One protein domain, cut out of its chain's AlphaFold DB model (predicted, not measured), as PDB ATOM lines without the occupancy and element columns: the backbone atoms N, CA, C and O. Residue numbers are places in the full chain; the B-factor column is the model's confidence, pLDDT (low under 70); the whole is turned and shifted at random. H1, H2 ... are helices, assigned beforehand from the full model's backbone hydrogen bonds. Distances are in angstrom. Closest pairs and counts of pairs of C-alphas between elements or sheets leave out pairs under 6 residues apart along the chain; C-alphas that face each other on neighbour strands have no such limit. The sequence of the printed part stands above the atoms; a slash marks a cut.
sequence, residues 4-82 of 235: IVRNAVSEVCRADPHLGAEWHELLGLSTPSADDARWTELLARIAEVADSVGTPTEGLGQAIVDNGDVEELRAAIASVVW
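This is residues 4 to 82 of the 235 residues of an uncharacterized protein of Actinophytocola xanthii (UniProt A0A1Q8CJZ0). What is the shape? H2 and H3 form a hairpin, H5 packs along H2, and H1 crosses one end of H3. What builds it? The printed part has 79 residues with five named helices, H1 to H5 in order; it is all helix and compact, radius of gyration of the C-alphas 11.0 A, spans 27 by 25 by 19 A.

What meets the longest helix? H3, residues 37 to 52, and H2, residues 17 to 29, form a hairpin and only just touch, with 3 pairs of C-alphas within 8 A, Trp 23 and Leu 42 closest. H1, residues 4 to 15, touches H3, closest C-alphas Val 12 and Ala 50. What else touches? H5, residues 70 to 81, touches H2, closest C-alphas His 24 and Arg 74. H4, residues 60 to 67, touches H1, closest C-alphas Val 5 and Leu 60. Every O i to N i+4 pair is within hydrogen-bond range in H1 to H4, 7 of 8 in H5.

Where does H3 begin? C-alpha 37 is at (134.384, 124.239, 145.685). Where does H5 end? C-alpha 81 is at (130.690, 121.960, 122.249).

Any cut? The printed part has no cut. Low confidence? Residues 67 to 68 have pLDDT under 70.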
ATOM      1  N   ILE A   4     121.125 136.364 128.592       80.94
ATOM      2  CA  ILE A   4     122.488 136.695 129.025       80.94
ATOM      3  C   ILE A   4     123.284 135.424 129.350       80.94
ATOM      4  O   ILE A   4     124.416 135.281 128.892       80.94
ATOM      5  N   VAL A   5     122.684 134.473 130.077       84.31
ATOM      6  CA  VAL A   5     123.325 133.195 130.430       84.31
ATOM      7  C   VAL A   5     123.570 132.368 129.172       84.31
ATOM      8  O   VAL A   5     124.670 131.865 128.974       84.31
ATOM      9  N   ARG A   6     122.581 132.289 128.275       86.69
ATOM     10  CA  ARG A   6     122.711 131.541 127.015       86.69
ATOM     11  C   ARG A   6     123.821 132.097 126.119       86.69
ATOM     12  O   ARG A   6     124.573 131.327 125.517       86.69
ATOM     13  N   ASN A   7     123.932 133.423 126.033       87.38
ATOM     14  CA  ASN A   7     124.983 134.068 125.254       87.38
ATOM     15  C   ASN A   7     126.363 133.834 125.885       87.38
ATOM     16  O   ASN A   7     127.291 133.443 125.186       87.38
ATOM     17  N   ALA A   8     126.477 133.972 127.210       87.88
ATOM     18  CA  ALA A   8     127.722 133.700 127.926       87.88
ATOM     19  C   ALA A   8     128.188 132.249 127.774       87.88
ATOM     20  O   ALA A   8     129.351 132.013 127.465       87.88
ATOM     21  N   VAL A   9     127.273 131.283 127.899       90.62
ATOM     22  CA  VAL A   9     127.539 129.863 127.625       90.62
ATOM     23  C   VAL A   9     128.103 129.681 126.219       90.62
ATOM     24  O   VAL A   9     129.130 129.027 126.050       90.62
ATOM     25  N   SER A  10     127.460 130.284 125.217       91.81
ATOM     26  CA  SER A  10     127.863 130.131 123.817       91.81
ATOM     27  C   SER A  10     129.248 130.704 123.542       91.81
ATOM     28  O   SER A  10     130.066 130.048 122.903       91.81
ATOM     29  N   GLU A  11     129.527 131.910 124.033       92.69
ATOM     30  CA  GLU A  11     130.808 132.576 123.801       92.69
ATOM     31  C   GLU A  11     131.948 131.894 124.568       92.69
ATOM     32  O   GLU A  11     133.006 131.650 123.989       92.69
ATOM     33  N   VAL A  12     131.719 131.484 125.822       92.56
ATOM     34  CA  VAL A  12     132.716 130.750 126.620       92.56
ATOM     35  C   VAL A  12     133.020 129.387 126.007       92.56
ATOM     36  O   VAL A  12     134.187 129.061 125.819       92.56
ATOM     37  N   CYS A  13     132.001 128.606 125.640       94.12
ATOM     38  CA  CYS A  13     132.213 127.269 125.078       94.12
ATOM     39  C   CYS A  13     132.856 127.308 123.682       94.12
ATOM     40  O   CYS A  13     133.562 126.375 123.311       94.12
ATOM     41  N   ARG A  14     132.645 128.378 122.901       92.00
ATOM     42  CA  ARG A  14     133.374 128.591 121.636       92.00
ATOM     43  C   ARG A  14     134.832 128.966 121.866       92.00
ATOM     44  O   ARG A  14     135.688 128.537 121.097       92.00
ATOM     45  N   ALA A  15     135.095 129.794 122.874       93.31
ATOM     46  CA  ALA A  15     136.438 130.238 123.214       93.31
ATOM     47  C   ALA A  15     137.282 129.101 123.806       93.31
ATOM     48  O   ALA A  15     138.447 128.954 123.443       93.31
ATOM     49  N   ASP A  16     136.675 128.276 124.662       95.12
ATOM     50  CA  ASP A  16     137.292 127.097 125.261       95.12
ATOM     51  C   ASP A  16     136.317 125.898 125.288       95.12
ATOM     52  O   ASP A  16     135.530 125.728 126.228       95.12
ATOM     53  N   PRO A  17     136.380 125.021 124.267       91.88
ATOM     54  CA  PRO A  17     135.546 123.821 124.203       91.88
ATOM     55  C   PRO A  17     135.826 122.801 125.314       91.88
ATOM     56  O   PRO A  17     134.926 122.045 125.677       91.88
ATOM     57  N   HIS A  18     137.047 122.762 125.867       92.00
ATOM     58  CA  HIS A  18     137.381 121.833 126.952       92.00
ATOM     59  C   HIS A  18     136.717 122.279 128.252       92.00
ATOM     60  O   HIS A  18     136.136 121.458 128.958       92.00
ATOM     61  N   LEU A  19     136.731 123.588 128.521       93.31
ATOM     62  CA  LEU A  19     135.998 124.166 129.643       93.31
ATOM     63  C   LEU A  19     134.485 123.949 129.497       93.31
ATOM     64  O   LEU A  19     133.813 123.629 130.475       93.31
ATOM     65  N   GLY A  20     133.955 124.058 128.273       93.00
ATOM     66  CA  GLY A  20     132.570 123.694 127.972       93.00
ATOM     67  C   GLY A  20     132.261 122.221 128.278       93.00
ATOM     68  O   GLY A  20     131.248 121.924 128.909       93.00
ATOM     69  N   ALA A  21     133.144 121.294 127.898       92.19
ATOM     70  CA  ALA A  21     132.971 119.871 128.189       92.19
ATOM     71  C   ALA A  21     133.005 119.564 129.696       92.19
ATOM     72  O   ALA A  21     132.143 118.837 130.192       92.19
ATOM     73  N   GLU A  22     133.946 120.162 130.431       93.38
ATOM     74  CA  GLU A  22     134.044 120.029 131.889       93.38
ATOM     75  C   GLU A  22     132.794 120.585 132.585       93.38
ATOM     76  O   GLU A  22     132.244 119.963 133.495       93.38
ATOM     77  N   TRP A  23     132.288 121.728 132.112       93.44
ATOM     78  CA  TRP A  23     131.051 122.314 132.620       93.44
ATOM     79  C   TRP A  23     129.853 121.383 132.395       93.44
ATOM     80  O   TRP A  23     129.074 121.142 133.321       93.44
ATOM     81  N   HIS A  24     129.723 120.803 131.202       92.25
ATOM     82  CA  HIS A  24     128.676 119.828 130.903       92.25
ATOM     83  C   HIS A  24     128.764 118.568 131.779       92.25
ATOM     84  O   HIS A  24     127.734 118.058 132.226       92.25
ATOM     85  N   GLU A  25     129.972 118.058 132.028       92.12
ATOM     86  CA  GLU A  25     130.190 116.905 132.906       92.12
ATOM     87  C   GLU A  25     129.798 117.228 134.350       92.12
ATOM     88  O   GLU A  25     129.038 116.477 134.964       92.12
ATOM     89  N   LEU A  26     130.231 118.381 134.873       92.44
ATOM     90  CA  LEU A  26     129.919 118.778 136.242       92.44
ATOM     91  C   LEU A  26     128.408 118.953 136.454       92.44
ATOM     92  O   LEU A  26     127.901 118.513 137.483       92.44
ATOM     93  N   LEU A  27     127.676 119.488 135.465       91.44
ATOM     94  CA  LEU A  27     126.204 119.547 135.491       91.44
ATOM     95  C   LEU A  27     125.546 118.160 135.555       91.44
ATOM     96  O   LEU A  27     124.472 118.024 136.134       91.44
ATOM     97  N   GLY A  28     126.173 117.134 134.972       88.75
ATOM     98  CA  GLY A  28     125.698 115.752 135.060       88.75
ATOM     99  C   GLY A  28     125.970 115.092 136.416       88.75
ATOM    100  O   GLY A  28     125.294 114.128 136.772       88.75
ATOM    101  N   LEU A  29     126.943 115.604 137.176       90.69
ATOM    102  CA  LEU A  29     127.377 115.039 138.457       90.69
ATOM    103  C   LEU A  29     126.780 115.761 139.669       90.69
ATOM    104  O   LEU A  29     126.546 115.132 140.704       90.69
ATOM    105  N   SER A  30     126.567 117.076 139.588       91.19
ATOM    106  CA  SER A  30     125.985 117.855 140.678       91.19
ATOM    107  C   SER A  30     125.236 119.094 140.193       91.19
ATOM    108  O   SER A  30     125.510 119.667 139.143       91.19
ATOM    109  N   THR A  31     124.283 119.542 141.007       88.44
ATOM    110  CA  THR A  31     123.598 120.817 140.794       88.44
ATOM    111  C   THR A  31     124.520 121.987 141.150       88.44
ATOM    112  O   THR A  31     125.204 121.901 142.178       88.44
ATOM    113  N   PRO A  32     124.503 123.092 140.381       89.00
ATOM    114  CA  PRO A  32     125.251 124.298 140.715       89.00
ATOM    115  C   PRO A  32     124.979 124.777 142.141       89.00
ATOM    116  O   PRO A  32     123.830 124.935 142.547       89.00
ATOM    117  N   SER A  33     126.045 125.001 142.909       86.00
ATOM    118  CA  SER A  33     125.960 125.476 144.289       86.00
ATOM    119  C   SER A  33     127.147 126.368 144.627       86.00
ATOM    120  O   SER A  33     128.286 126.044 144.290       86.00
ATOM    121  N   ALA A  34     126.885 127.466 145.338       85.06
ATOM    122  CA  ALA A  34     127.922 128.370 145.834       85.06
ATOM    123  C   ALA A  34     128.786 127.743 146.946       85.06
ATOM    124  O   ALA A  34     129.892 128.210 147.198       85.06
ATOM    125  N   ASP A  35     128.294 126.684 147.596       88.75
ATOM    126  CA  ASP A  35     129.015 125.974 148.657       88.75
ATOM    127  C   ASP A  35     129.908 124.835 148.119       88.75
ATOM    128  O   ASP A  35     130.691 124.254 148.874       88.75
ATOM    129  N   ASP A  36     129.810 124.489 146.828       90.69
ATOM    130  CA  ASP A  36     130.667 123.476 146.200       90.69
ATOM    131  C   ASP A  36     131.926 124.143 145.620       90.69
ATOM    132  O   ASP A  36     131.874 125.021 144.750       90.69
ATOM    133  N   ALA A  37     133.091 123.712 146.110       92.94
ATOM    134  CA  ALA A  37     134.384 124.239 145.685       92.94
ATOM    135  C   ALA A  37     134.646 124.016 144.186       92.94
ATOM    136  O   ALA A  37     135.223 124.890 143.544       92.94
ATOM    137  N   ARG A  38     134.171 122.901 143.610       93.12
ATOM    138  CA  ARG A  38     134.331 122.602 142.176       93.12
ATOM    139  C   ARG A  38     133.535 123.578 141.325       93.12
ATOM    140  O   ARG A  38     134.043 124.088 140.334       93.12
ATOM    141  N   TRP A  39     132.311 123.886 141.753       92.50
ATOM    142  CA  TRP A  39     131.479 124.899 141.106       92.50
ATOM    143  C   TRP A  39     132.106 126.284 141.208       92.50
ATOM    144  O   TRP A  39     132.161 127.004 140.218       92.50
ATOM    145  N   THR A  40     132.645 126.632 142.374       92.69
ATOM    146  CA  THR A  40     133.332 127.912 142.582       92.69
ATOM    147  C   THR A  40     134.557 128.052 141.670       92.69
ATOM    148  O   THR A  40     134.737 129.085 141.028       92.69
ATOM    149  N   GLU A  41     135.378 127.007 141.568       94.19
ATOM    150  CA  GLU A  41     136.568 126.981 140.712       94.19
ATOM    151  C   GLU A  41     136.220 127.001 139.217       94.19
ATOM    152  O   GLU A  41     136.852 127.717 138.436       94.19
ATOM    153  N   LEU A  42     135.200 126.245 138.803       94.06
ATOM    154  CA  LEU A  42     134.707 126.258 137.427       94.06
ATOM    155  C   LEU A  42     134.163 127.643 137.049       94.06
ATOM    156  O   LEU A  42     134.537 128.186 136.013       94.06
ATOM    157  N   LEU A  43     133.337 128.253 137.905       91.75
ATOM    158  CA  LEU A  43     132.781 129.588 137.667       91.75
ATOM    159  C   LEU A  43     133.871 130.665 137.592       91.75
ATOM    160  O   LEU A  43     133.747 131.590 136.792       91.75
ATOM    161  N   ALA A  44     134.954 130.538 138.366       93.19
ATOM    162  CA  ALA A  44     136.100 131.441 138.276       93.19
ATOM    163  C   ALA A  44     136.811 131.341 136.913       93.19
ATOM    164  O   ALA A  44     137.113 132.368 136.305       93.19
ATOM    165  N   ARG A  45     137.018 130.122 136.396       95.06
ATOM    166  CA  ARG A  45     137.607 129.898 135.062       95.06
ATOM    167  C   ARG A  45     136.690 130.373 133.936       95.06
ATOM    168  O   ARG A  45     137.149 131.046 133.018       95.06
ATOM    169  N   ILE A  46     135.386 130.105 134.036       92.94
ATOM    170  CA  ILE A  46     134.374 130.634 133.105       92.94
ATOM    171  C   ILE A  46     134.420 132.164 133.081       92.94
ATOM    172  O   ILE A  46     134.365 132.760 132.006       92.94
ATOM    173  N   ALA A  47     134.550 132.801 134.248       91.31
ATOM    174  CA  ALA A  47     134.624 134.252 134.337       91.31
ATOM    175  C   ALA A  47     135.879 134.820 133.652       91.31
ATOM    176  O   ALA A  47     135.780 135.830 132.958       91.31
ATOM    177  N   GLU A  48     137.031 134.160 133.803       93.38
ATOM    178  CA  GLU A  48     138.281 134.540 133.133       93.38
ATOM    179  C   GLU A  48     138.168 134.433 131.604       93.38
ATOM    180  O   GLU A  48     138.508 135.375 130.884       93.38
ATOM    181  N   VAL A  49     137.626 133.321 131.096       93.56
ATOM    182  CA  VAL A  49     137.435 133.126 129.651       93.56
ATOM    183  C   VAL A  49     136.454 134.152 129.092       93.56
ATOM    184  O   VAL A  49     136.740 134.777 128.072       93.56
ATOM    185  N   ALA A  50     135.328 134.378 129.761       90.88
ATOM    186  CA  ALA A  50     134.335 135.347 129.319       90.88
ATOM    187  C   ALA A  50     134.871 136.792 129.303       90.88
ATOM    188  O   ALA A  50     134.596 137.513 128.343       90.88
ATOM    189  N   ASP A  51     135.689 137.197 130.284       91.38
ATOM    190  CA  ASP A  51     136.379 138.497 130.263       91.38
ATOM    191  C   ASP A  51     137.313 138.610 129.048       91.38
ATOM    192  O   ASP A  51     137.290 139.611 128.328       91.38
ATOM    193  N   SER A  52     138.051 137.538 128.736       93.56
ATOM    194  CA  SER A  52     138.965 137.505 127.587       93.56
ATOM    195  C   SER A  52     138.265 137.690 126.230       93.56
ATOM    196  O   SER A  52     138.859 138.248 125.303       93.56
ATOM    197  N   VAL A  53     136.994 137.284 126.119       92.31
ATOM    198  CA  VAL A  53     136.162 137.464 124.914       92.31
ATOM    199  C   VAL A  53     135.209 138.660 125.003       92.31
ATOM    200  O   VAL A  53     134.358 138.842 124.133       92.31
ATOM    201  N   GLY A  54     135.345 139.505 126.029       90.94
ATOM    202  CA  GLY A  54     134.537 140.715 126.201       90.94
ATOM    203  C   GLY A  54     133.062 140.442 126.506       90.94
ATOM    204  O   GLY A  54     132.208 141.289 126.234       90.94
ATOM    205  N   THR A  55     132.754 139.266 127.051       88.06
ATOM    206  CA  THR A  55     131.401 138.883 127.451       88.06
ATOM    207  C   THR A  55     131.182 139.222 128.926       88.06
ATOM    208  O   THR A  55     131.965 138.796 129.774       88.06
ATOM    209  N   PRO A  56     130.126 139.976 129.276       82.44
ATOM    210  CA  PRO A  56     129.865 140.330 130.664       82.44
ATOM    211  C   PRO A  56     129.516 139.089 131.497       82.44
ATOM    212  O   PRO A  56     128.596 138.343 131.170       82.44
ATOM    213  N   THR A  57     130.239 138.901 132.600       81.12
ATOM    214  CA  THR A  57     130.074 137.790 133.559       81.12
ATOM    215  C   THR A  57     129.352 138.203 134.834       81.12
ATOM    216  O   THR A  57     129.093 137.370 135.706       81.12
ATOM    217  N   GLU A  58     129.031 139.491 134.968       82.00
ATOM    218  CA  GLU A  58     128.391 140.035 136.157       82.00
ATOM    219  C   GLU A  58     127.017 139.380 136.353       82.00
ATOM    220  O   GLU A  58     126.144 139.444 135.491       82.00
ATOM    221  N   GLY A  59     126.851 138.689 137.481       77.75
ATOM    222  CA  GLY A  59     125.636 137.938 137.786       77.75
ATOM    223  C   GLY A  59     125.533 136.558 137.131       77.75
ATOM    224  O   GLY A  59     124.585 135.852 137.447       77.75
ATOM    225  N   LEU A  60     126.494 136.115 136.305       80.75
ATOM    226  CA  LEU A  60     126.440 134.802 135.641       80.75
ATOM    227  C   LEU A  60     126.406 133.646 136.650       80.75
ATOM    228  O   LEU A  60     125.544 132.779 136.559       80.75
ATOM    229  N   GLY A  61     127.297 133.658 137.648       83.06
ATOM    230  CA  GLY A  61     127.315 132.631 138.695       83.06
ATOM    231  C   GLY A  61     126.015 132.596 139.504       83.06
ATOM    232  O   GLY A  61     125.467 131.524 139.738       83.06
ATOM    233  N   GLN A  62     125.475 133.768 139.850       82.31
ATOM    234  CA  GLN A  62     124.205 133.871 140.571       82.31
ATOM    235  C   GLN A  62     123.027 133.405 139.703       82.31
ATOM    236  O   GLN A  62     122.186 132.660 140.182       82.31
ATOM    237  N   ALA A  63     122.993 133.764 138.418       80.44
ATOM    238  CA  ALA A  63     121.950 133.344 137.486       80.44
ATOM    239  C   ALA A  63     121.982 131.832 137.208       80.44
ATOM    240  O   ALA A  63     120.931 131.212 137.073       80.44
ATOM    241  N   ILE A  64     123.170 131.217 137.169       82.25
ATOM    242  CA  ILE A  64     123.316 129.757 137.063       82.25
ATOM    243  C   ILE A  64     122.777 129.064 138.323       82.25
ATOM    244  O   ILE A  64     122.111 128.038 138.207       82.25
ATOM    245  N   VAL A  65     123.030 129.623 139.511       83.12
ATOM    246  CA  VAL A  65     122.565 129.060 140.791       83.12
ATOM    247  C   VAL A  65     121.062 129.293 141.022       83.12
ATOM    248  O   VAL A  65     120.376 128.378 141.466       83.12
ATOM    249  N   ASP A  66     120.532 130.478 140.704       79.62
ATOM    250  CA  ASP A  66     119.135 130.857 140.977       79.62
ATOM    251  C   ASP A  66     118.144 130.405 139.892       79.62
ATOM    252  O   ASP A  66     117.001 130.072 140.203       79.62
ATOM    253  N   ASN A  67     118.553 130.425 138.616       63.97
ATOM    254  CA  ASN A  67     117.667 130.251 137.455       63.97
ATOM    255  C   ASN A  67     118.055 129.058 136.560       63.97
ATOM    256  O   ASN A  67     117.487 128.890 135.474       63.97
ATOM    257  N   GLY A  68     119.037 128.253 136.972       62.09
ATOM    258  CA  GLY A  68     119.565 127.151 136.178       62.09
ATOM    259  C   GLY A  68     118.619 125.959 136.137       62.09
ATOM    260  O   GLY A  68     118.723 125.052 136.958       62.09
ATOM    261  N   ASP A  69     117.739 125.916 135.139       80.00
ATOM    262  CA  ASP A  69     117.267 124.630 134.631       80.00
ATOM    263  C   ASP A  69     118.506 123.883 134.105       80.00
ATOM    264  O   ASP A  69     119.063 124.224 133.057       80.00
ATOM    265  N   VAL A  70     119.020 122.962 134.927       83.88
ATOM    266  CA  VAL A  70     120.291 122.255 134.705       83.88
ATOM    267  C   VAL A  70     120.280 121.545 133.356       83.88
ATOM    268  O   VAL A  70     121.287 121.566 132.651       83.88
ATOM    269  N   GLU A  71     119.130 120.998 132.961       82.19
ATOM    270  CA  GLU A  71     118.961 120.314 131.682       82.19
ATOM    271  C   GLU A  71     118.988 121.306 130.512       82.19
ATOM    272  O   GLU A  71     119.661 121.052 129.513       82.19
ATOM    273  N   GLU A  72     118.344 122.474 130.641       85.06
ATOM    274  CA  GLU A  72     118.420 123.529 129.618       85.06
ATOM    275  C   GLU A  72     119.860 124.052 129.452       85.06
ATOM    276  O   GLU A  72     120.318 124.284 128.331       85.06
ATOM    277  N   LEU A  73     120.595 124.216 130.558       87.12
ATOM    278  CA  LEU A  73     121.996 124.649 130.555       87.12
ATOM    279  C   LEU A  73     122.908 123.615 129.905       87.12
ATOM    280  O   LEU A  73     123.732 123.953 129.053       87.12
ATOM    281  N   ARG A  74     122.711 122.351 130.256       88.81
ATOM    282  CA  ARG A  74     123.456 121.232 129.700       88.81
ATOM    283  C   ARG A  74     123.202 121.084 128.198       88.81
ATOM    284  O   ARG A  74     124.158 120.947 127.440       88.81
ATOM    285  N   ALA A  75     121.952 121.221 127.756       86.12
ATOM    286  CA  ALA A  75     121.597 121.225 126.338       86.12
ATOM    287  C   ALA A  75     122.241 122.398 125.574       86.12
ATOM    288  O   ALA A  75     122.761 122.207 124.474       86.12
ATOM    289  N   ALA A  76     122.259 123.600 126.162       87.44
ATOM    290  CA  ALA A  76     122.892 124.768 125.550       87.44
ATOM    291  C   ALA A  76     124.409 124.588 125.384       87.44
ATOM    292  O   ALA A  76     124.948 124.898 124.323       87.44
ATOM    293  N   ILE A  77     125.092 124.043 126.395       89.50
ATOM    294  CA  ILE A  77     126.524 123.726 126.313       89.50
ATOM    295  C   ILE A  77     126.766 122.647 125.253       89.50
ATOM    296  O   ILE A  77     127.630 122.814 124.393       89.50
ATOM    297  N   ALA A  78     125.971 121.572 125.262       87.56
ATOM    298  CA  ALA A  78     126.131 120.469 124.321       87.56
ATOM    299  C   ALA A  78     125.960 120.908 122.860       87.56
ATOM    300  O   ALA A  78     126.735 120.490 122.004       87.56
ATOM    301  N   SER A  79     125.015 121.813 122.588       87.81
ATOM    302  CA  SER A  79     124.803 122.397 121.258       87.81
ATOM    303  C   SER A  79     126.026 123.138 120.711       87.81
ATOM    304  O   SER A  79     126.251 123.160 119.502       87.81
ATOM    305  N   VAL A  80     126.838 123.722 121.592       88.38
ATOM    306  CA  VAL A  80     128.007 124.518 121.203       88.38
ATOM    307  C   VAL A  80     129.272 123.668 121.141       88.38
ATOM    308  O   VAL A  80     130.049 123.808 120.199       88.38
ATOM    309  N   VAL A  81     129.481 122.794 122.128       88.94
ATOM    310  CA  VAL A  81     130.690 121.960 122.249       88.94
ATOM    311  C   VAL A  81     130.635 120.758 121.303       88.94
ATOM    312  O   VAL A  81     131.650 120.386 120.716       88.94
ATOM    313  N   TRP A  82     129.449 120.179 121.111       87.94
ATOM    314  CA  TRP A  82     129.229 118.986 120.293       87.94
ATOM    315  C   TRP A  82     128.100 119.200 119.269       87.94
ATOM    316  O   TRP A  82     127.072 118.520 119.318       87.94
TER     317      TRP A  82